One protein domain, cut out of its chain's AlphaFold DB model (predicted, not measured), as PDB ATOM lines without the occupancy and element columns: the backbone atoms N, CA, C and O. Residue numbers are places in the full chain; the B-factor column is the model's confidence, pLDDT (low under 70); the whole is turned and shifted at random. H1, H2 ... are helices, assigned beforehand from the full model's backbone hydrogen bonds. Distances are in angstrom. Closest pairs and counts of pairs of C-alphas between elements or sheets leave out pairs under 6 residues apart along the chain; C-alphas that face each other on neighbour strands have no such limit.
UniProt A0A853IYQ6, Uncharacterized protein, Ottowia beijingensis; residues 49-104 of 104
ATOM      1  N   ALA A  49     137.976 170.525 157.976       59.06
ATOM      2  CA  ALA A  49     136.699 171.212 157.897       59.06
ATOM      3  C   ALA A  49     136.855 172.602 158.536       59.06
ATOM      4  O   ALA A  49     137.553 172.779 159.541       59.06
ATOM      5  N   ARG A  50     136.283 173.614 157.881       58.03
ATOM      6  CA  ARG A  50     136.303 174.994 158.372       58.03
ATOM      7  C   ARG A  50     135.222 175.117 159.437       58.03
ATOM      8  O   ARG A  50     134.053 174.920 159.114       58.03
ATOM      9  N   SER A  51     135.600 175.472 160.660       61.00
ATOM     10  CA  SER A  51     134.629 175.901 161.666       61.00
ATOM     11  C   SER A  51     134.454 177.422 161.595       61.00
ATOM     12  O   SER A  51     135.403 178.156 161.312       61.00
ATOM     13  N   SER A  52     133.237 177.903 161.840       58.91
ATOM     14  CA  SER A  52     132.890 179.329 161.890       58.91
ATOM     15  C   SER A  52     133.122 179.956 163.271       58.91
ATOM     16  O   SER A  52     132.484 180.952 163.594       58.91
ATOM     17  N   ALA A  53     133.941 179.344 164.129       63.53
ATOM     18  CA  ALA A  53     134.172 179.855 165.474       63.53
ATOM     19  C   ALA A  53     135.038 181.129 165.430       63.53
ATOM     20  O   ALA A  53     136.085 181.150 164.784       63.53
ATOM     21  N   ASP A  54     134.625 182.171 166.158       75.69
ATOM     22  CA  ASP A  54     135.356 183.450 166.256       75.69
ATOM     23  C   ASP A  54     136.705 183.320 166.983       75.69
ATOM     24  O   ASP A  54     137.584 184.177 166.860       75.69
ATOM     25  N   TRP A  55     136.895 182.230 167.727       80.75
ATOM     26  CA  TRP A  55     138.143 181.935 168.414       80.75
ATOM     27  C   TRP A  55     139.198 181.358 167.462       80.75
ATOM     28  O   TRP A  55     138.907 180.498 166.628       80.75
ATOM     29  N   ARG A  56     140.454 181.792 167.623       80.69
ATOM     30  CA  ARG A  56     141.593 181.353 166.804       80.69
ATOM     31  C   ARG A  56     142.735 180.849 167.681       80.69
ATOM     32  O   ARG A  56     143.059 181.515 168.666       80.69
ATOM     33  N   PRO A  57     143.387 179.731 167.312       79.69
ATOM     34  CA  PRO A  57     144.548 179.266 168.048       79.69
ATOM     35  C   PRO A  57     145.722 180.254 167.913       79.69
ATOM     36  O   PRO A  57     145.894 180.882 166.859       79.69
ATOM     37  N   PRO A  58     146.547 180.396 168.965       77.38
ATOM     38  CA  PRO A  58     147.746 181.227 168.924       77.38
ATOM     39  C   PRO A  58     148.754 180.679 167.900       77.38
ATOM     40  O   PRO A  58     148.785 179.481 167.635       77.38
ATOM     41  N   GLY A  59     149.587 181.551 167.323       79.81
ATOM     42  CA  GLY A  59     150.590 181.158 166.317       79.81
ATOM     43  C   GLY A  59     150.256 181.533 164.869       79.81
ATOM     44  O   GLY A  59     150.849 180.988 163.944       79.81
ATOM     45  N   GLY A  60     149.333 182.477 164.652       74.06
ATOM     46  CA  GLY A  60     149.071 183.048 163.322       74.06
ATOM     47  C   GLY A  60     148.111 182.237 162.452       74.06
ATOM     48  O   GLY A  60     148.045 182.445 161.240       74.06
ATOM     49  N   TYR A  61     147.344 181.324 163.047       77.31
ATOM     50  CA  TYR A  61     146.327 180.572 162.325       77.31
ATOM     51  C   TYR A  61     145.197 181.485 161.846       77.31
ATOM     52  O   TYR A  61     144.627 182.279 162.596       77.31
ATOM     53  N   LEU A  62     144.841 181.342 160.569       78.88
ATOM     54  CA  LEU A  62     143.767 182.127 159.965       78.88
ATOM     55  C   LEU A  62     142.382 181.690 160.461       78.88
ATOM     56  O   LEU A  62     141.474 182.515 160.491       78.88
ATOM     57  N   GLN A  63     142.211 180.412 160.811       78.50
ATOM     58  CA  GLN A  63     140.941 179.802 161.221       78.50
ATOM     59  C   GLN A  63     141.204 178.626 162.176       78.50
ATOM     60  O   GLN A  63     142.263 177.997 162.097       78.50
ATOM     61  N   ALA A  64     140.237 178.311 163.038       83.62
ATOM     62  CA  ALA A  64     140.241 177.090 163.841       83.62
ATOM     63  C   ALA A  64     139.630 175.923 163.049       83.62
ATOM     64  O   ALA A  64     138.540 176.038 162.479       83.62
ATOM     65  N   ASN A  65     140.334 174.793 163.026       82.25
ATOM     66  CA  ASN A  65     139.789 173.525 162.551       82.25
ATOM     67  C   ASN A  65     139.174 172.725 163.710       82.25
ATOM     68  O   ASN A  65     139.372 173.067 164.876       82.25
ATOM     69  N   ASP A  66     138.478 171.637 163.385       82.62
ATOM     70  CA  ASP A  66     137.822 170.776 164.379       82.62
ATOM     71  C   ASP A  66     138.792 170.265 165.451       82.62
ATOM     72  O   ASP A  66     138.464 170.256 166.633       82.62
ATOM     73  N   TRP A  67     140.016 169.895 165.055       84.94
ATOM     74  CA  TRP A  67     141.045 169.468 166.004       84.94
ATOM     75  C   TRP A  67     141.402 170.580 166.995       84.94
ATOM     76  O   TRP A  67     141.503 170.319 168.185       84.94
ATOM     77  N   ALA A  68     141.572 171.819 166.528       86.62
ATOM     78  CA  ALA A  68     141.929 172.945 167.383       86.62
ATOM     79  C   ALA A  68     140.811 173.286 168.375       86.62
ATOM     80  O   ALA A  68     141.107 173.628 169.518       86.62
ATOM     81  N   LEU A  69     139.547 173.171 167.957       85.44
ATOM     82  CA  LEU A  69     138.398 173.354 168.845       85.44
ATOM     83  C   LEU A  69     138.309 172.241 169.892       85.44
ATOM     84  O   LEU A  69     138.260 172.537 171.081       85.44
ATOM     85  N   ALA A  70     138.391 170.979 169.468       87.19
ATOM     86  CA  ALA A  70     138.377 169.842 170.386       87.19
ATOM     87  C   ALA A  70     139.558 169.887 171.370       87.19
ATOM     88  O   ALA A  70     139.404 169.630 172.561       87.19
ATOM     89  N   ASN A  71     140.746 170.262 170.891       89.25
ATOM     90  CA  ASN A  71     141.927 170.414 171.733       89.25
ATOM     91  C   ASN A  71     141.763 171.560 172.738       89.25
ATOM     92  O   ASN A  71     142.222 171.444 173.870       89.25
ATOM     93  N   ARG A  72     141.105 172.659 172.353       89.06
ATOM     94  CA  ARG A  72     140.782 173.747 173.279       89.06
ATOM     95  C   ARG A  72     139.861 173.264 174.398       89.06
ATOM     96  O   ARG A  72     140.184 173.491 175.557       89.06
ATOM     97  N   GLU A  73     138.760 172.595 174.064       91.25
ATOM     98  CA  GLU A  73     137.824 172.054 175.062       91.25
ATOM     99  C   GLU A  73     138.529 171.082 176.020       91.25
ATOM    100  O   GLU A  73     138.343 171.157 177.233       91.25
ATOM    101  N   ALA A  74     139.409 170.223 175.495       93.44
ATOM    102  CA  ALA A  74     140.204 169.307 176.309       93.44
ATOM    103  C   ALA A  74     141.162 170.042 177.264       93.44
ATOM    104  O   ALA A  74     141.302 169.644 178.419       93.44
ATOM    105  N   LEU A  75     141.806 171.120 176.805       92.44
ATOM    106  CA  LEU A  75     142.682 171.938 177.648       92.44
ATOM    107  C   LEU A  75     141.904 172.689 178.734       92.44
ATOM    108  O   LEU A  75     142.391 172.784 179.856       92.44
ATOM    109  N   GLU A  76     140.709 173.198 178.426       93.81
ATOM    110  CA  GLU A  76     139.834 173.849 179.410       93.81
ATOM    111  C   GLU A  76     139.370 172.849 180.485       93.81
ATOM    112  O   GLU A  76     139.442 173.149 181.677       93.81
ATOM    113  N   ALA A  77     138.979 171.635 180.085       95.50
ATOM    114  CA  ALA A  77     138.630 170.567 181.019       95.50
ATOM    115  C   ALA A  77     139.821 170.158 181.904       95.50
ATOM    116  O   ALA A  77     139.670 170.014 183.116       95.50
ATOM    117  N   TYR A  78     141.012 170.024 181.314       93.44
ATOM    118  CA  TYR A  78     142.229 169.696 182.054       93.44
ATOM    119  C   TYR A  78     142.627 170.798 183.043       93.44
ATOM    120  O   TYR A  78     143.004 170.506 184.174       93.44
ATOM    121  N   ALA A  79     142.509 172.070 182.653       94.75
ATOM    122  CA  ALA A  79     142.775 173.190 183.551       94.75
ATOM    123  C   ALA A  79     141.844 173.163 184.775       94.75
ATOM    124  O   ALA A  79     142.314 173.308 185.900       94.75
ATOM    125  N   ALA A  80     140.554 172.878 184.573       96.31
ATOM    126  CA  ALA A  80     139.603 172.724 185.674       96.31
ATOM    127  C   ALA A  80     139.945 171.535 186.596       96.31
ATOM    128  O   ALA A  80     139.757 171.616 187.810       96.31
ATOM    129  N   GLU A  81     140.464 170.434 186.044       95.44
ATOM    130  CA  GLU A  81     140.939 169.296 186.838       95.44
ATOM    131  C   GLU A  81     142.153 169.669 187.700       95.44
ATOM    132  O   GLU A  81     142.198 169.304 188.877       95.44
ATOM    133  N   VAL A  82     143.103 170.419 187.135       95.94
ATOM    134  CA  VAL A  82     144.288 170.922 187.845       95.94
ATOM    135  C   VAL A  82     143.897 171.888 188.961       95.94
ATOM    136  O   VAL A  82     144.425 171.768 190.063       95.94
ATOM    137  N   ASP A  83     142.942 172.788 188.726       95.88
ATOM    138  CA  ASP A  83     142.439 173.692 189.767       95.88
ATOM    139  C   ASP A  83     141.784 172.924 190.932       95.88
ATOM    140  O   ASP A  83     141.867 173.346 192.085       95.88
ATOM    141  N   GLY A  84     141.144 171.782 190.647       93.94
ATOM    142  CA  GLY A  84     140.482 170.948 191.653       93.94
ATOM    143  C   GLY A  84     141.417 170.023 192.440       93.94
ATOM    144  O   GLY A  84     141.233 169.850 193.645       93.94
ATOM    145  N   HIS A  85     142.403 169.413 191.780       92.31
ATOM    146  CA  HIS A  85     143.250 168.364 192.369       92.31
ATOM    147  C   HIS A  85     144.709 168.782 192.578       92.31
ATOM    148  O   HIS A  85     145.508 168.003 193.103       92.31
ATOM    149  N   GLY A  86     145.076 169.992 192.162       91.88
ATOM    150  CA  GLY A  86     146.467 170.394 192.017       91.88
ATOM    151  C   GLY A  86     147.128 169.722 190.816       91.88
ATOM    152  O   GLY A  86     146.629 168.761 190.220       91.88
ATOM    153  N   THR A  87     148.294 170.227 190.450       94.69
ATOM    154  CA  THR A  87     149.112 169.655 189.384       94.69
ATOM    155  C   THR A  87     149.593 168.248 189.748       94.69
ATOM    156  O   THR A  87     149.748 167.892 190.917       94.69
ATOM    157  N   ALA A  88     149.932 167.444 188.737       91.75
ATOM    158  CA  ALA A  88     150.503 166.113 188.963       91.75
ATOM    159  C   ALA A  88     151.796 166.154 189.807       91.75
ATOM    160  O   ALA A  88     152.063 165.241 190.586       91.75
ATOM    161  N   ALA A  89     152.588 167.225 189.674       95.12
ATOM    162  CA  ALA A  89     153.794 167.433 190.470       95.12
ATOM    163  C   ALA A  89     153.467 167.653 191.956       95.12
ATOM    164  O   ALA A  89     154.106 167.054 192.819       95.12
ATOM    165  N   GLU A  90     152.450 168.462 192.257       94.75
ATOM    166  CA  GLU A  90     151.997 168.696 193.632       94.75
ATOM    167  C   GLU A  90     151.420 167.425 194.256       94.75
ATOM    168  O   GLU A  90     151.752 167.101 195.395       94.75
ATOM    169  N   GLN A  91     150.628 166.660 193.504       93.50
ATOM    170  CA  GLN A  91     150.091 165.379 193.971       93.50
ATOM    171  C   GLN A  91     151.210 164.374 194.293       93.50
ATOM    172  O   GLN A  91     151.174 163.706 195.330       93.50
ATOM    173  N   LEU A  92     152.246 164.294 193.447       95.19
ATOM    174  CA  LEU A  92     153.415 163.453 193.710       95.19
ATOM    175  C   LEU A  92     154.156 163.903 194.975       95.19
ATOM    176  O   LEU A  92     154.517 163.063 195.798       95.19
ATOM    177  N   GLN A  93     154.356 165.210 195.154       95.88
ATOM    178  CA  GLN A  93     155.010 165.735 196.352       95.88
ATOM    179  C   GLN A  93     154.215 165.395 197.619       95.88
ATOM    180  O   GLN A  93     154.791 164.921 198.595       95.88
ATOM    181  N   GLN A  94     152.889 165.551 197.588       94.38
ATOM    182  CA  GLN A  94     152.014 165.183 198.706       94.38
ATOM    183  C   GLN A  94     152.119 163.694 199.056       94.38
ATOM    184  O   GLN A  94     152.188 163.343 200.235       94.38
ATOM    185  N   TYR A  95     152.169 162.818 198.049       95.00
ATOM    186  CA  TYR A  95     152.363 161.384 198.254       95.00
ATOM    187  C   TYR A  95     153.716 161.074 198.915       95.00
ATOM    188  O   TYR A  95     153.773 160.304 199.875       95.00
ATOM    189  N   LEU A  96     154.797 161.695 198.437       96.56
ATOM    190  CA  LEU A  96     156.138 161.512 198.999       96.56
ATOM    191  C   LEU A  96     156.222 162.013 200.446       96.56
ATOM    192  O   LEU A  96     156.770 161.316 201.302       96.56
ATOM    193  N   ASP A  97     155.628 163.167 200.743       96.88
ATOM    194  CA  ASP A  97     155.567 163.717 202.099       96.88
ATOM    195  C   ASP A  97     154.756 162.814 203.039       96.88
ATOM    196  O   ASP A  97     155.131 162.610 204.195       96.88
ATOM    197  N   ALA A  98     153.642 162.255 202.558       95.00
ATOM    198  CA  ALA A  98     152.839 161.302 203.318       95.00
ATOM    199  C   ALA A  98     153.617 160.008 203.605       95.00
ATOM    200  O   ALA A  98     153.598 159.522 204.736       95.00
ATOM    201  N   ALA A  99     154.349 159.485 202.619       93.94
ATOM    202  CA  ALA A  99     155.196 158.308 202.788       93.94
ATOM    203  C   ALA A  99     156.339 158.561 203.786       93.94
ATOM    204  O   ALA A  99     156.598 157.721 204.644       93.94
ATOM    205  N   ALA A 100     156.978 159.734 203.729       93.12
ATOM    206  CA  ALA A 100     158.033 160.113 204.666       93.12
ATOM    207  C   ALA A 100     157.517 160.203 206.114       93.12
ATOM    208  O   ALA A 100     158.180 159.726 207.033       93.12
ATOM    209  N   ARG A 101     156.310 160.751 206.315       91.38
ATOM    210  CA  ARG A 101     155.658 160.814 207.636       91.38
ATOM    211  C   ARG A 101     155.230 159.452 208.179       91.38
ATOM    212  O   ARG A 101     155.108 159.314 209.386       91.38
ATOM    213  N   ALA A 102     154.972 158.468 207.322       84.50
ATOM    214  CA  ALA A 102     154.560 157.131 207.749       84.50
ATOM    215  C   ALA A 102     155.729 156.256 208.244       84.50
ATOM    216  O   ALA A 102     155.491 155.204 208.836       84.50
ATOM    217  N   VAL A 103     156.977 156.660 207.974       80.38
ATOM    218  CA  VAL A 103     158.196 155.890 208.284       80.38
ATOM    219  C   VAL A 103     159.004 156.498 209.446       80.38
ATOM    220  O   VAL A 103     159.884 155.821 209.979       80.38
ATOM    221  N   GLY A 104     158.721 157.742 209.846       61.03
ATOM    222  CA  GLY A 104     159.359 158.434 210.980       61.03
ATOM    223  C   GLY A 104     158.526 158.382 212.250       61.03
ATOM    224  O   GLY A 104     159.144 158.277 213.332       61.03
TER     225      GLY A 104
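What this domain is: This is residues 49 to 104 of the 104 residues of an uncharacterized protein of Ottowia beijingensis (UniProt A0A853IYQ6). Look for two helices set nearly end to end in a long rod: H1, the longer one, and H2, which carries on the same way after a small sidestep at a tight link. At the other end of H1, residues 49 to 65 make a loop that runs out to Gly 60 and folds back to the helix. The printed part has 56 residues with two named helices, H1 then H2, and no named strand; its class is all helix. It is extended, with a radius of gyration of the C-alphas of 18.7 A, and spans 60 by 18 by 15 A.

Where its parts are: Find C-alpha 66 at (137.822, 170.776, 164.379); from there H1, residues 66 to 85, runs 28.6 A to C-alpha 85 at (143.250, 168.364, 192.369). H2, residues 88 to 103, covers 23.2 A and ends with C-alpha 103 at (158.196, 155.890, 208.284).

How they stand to each other: Start from H1 and cross the tight link of 2 residues to H2. The two helices are close but not clearly touching, with 2 pairs of C-alphas within 8 A; the closest C-alphas, of His 85 and Gln 91, are 7.6 A apart. They run the same way at a shallow tilt of 29 degrees, with 26.2 A between their centres. Along the backbone, every O i to N i+4 pair of H1 is within hydrogen-bond range, and 11 of 12 are in H2.

The domain as a whole: The C-alphas farthest apart are those of Arg 50 and Gly 104, at 59.8 A. Residues 73 to 78 of H1 stand free, as do residues 91 to 104, of which 91 to 103 belong to H2. The printed part has no cut and ends at the chain's last residue, 104. Its mean pLDDT is 86.0; look for values under 70 at residues 49 to 53 and residue 104.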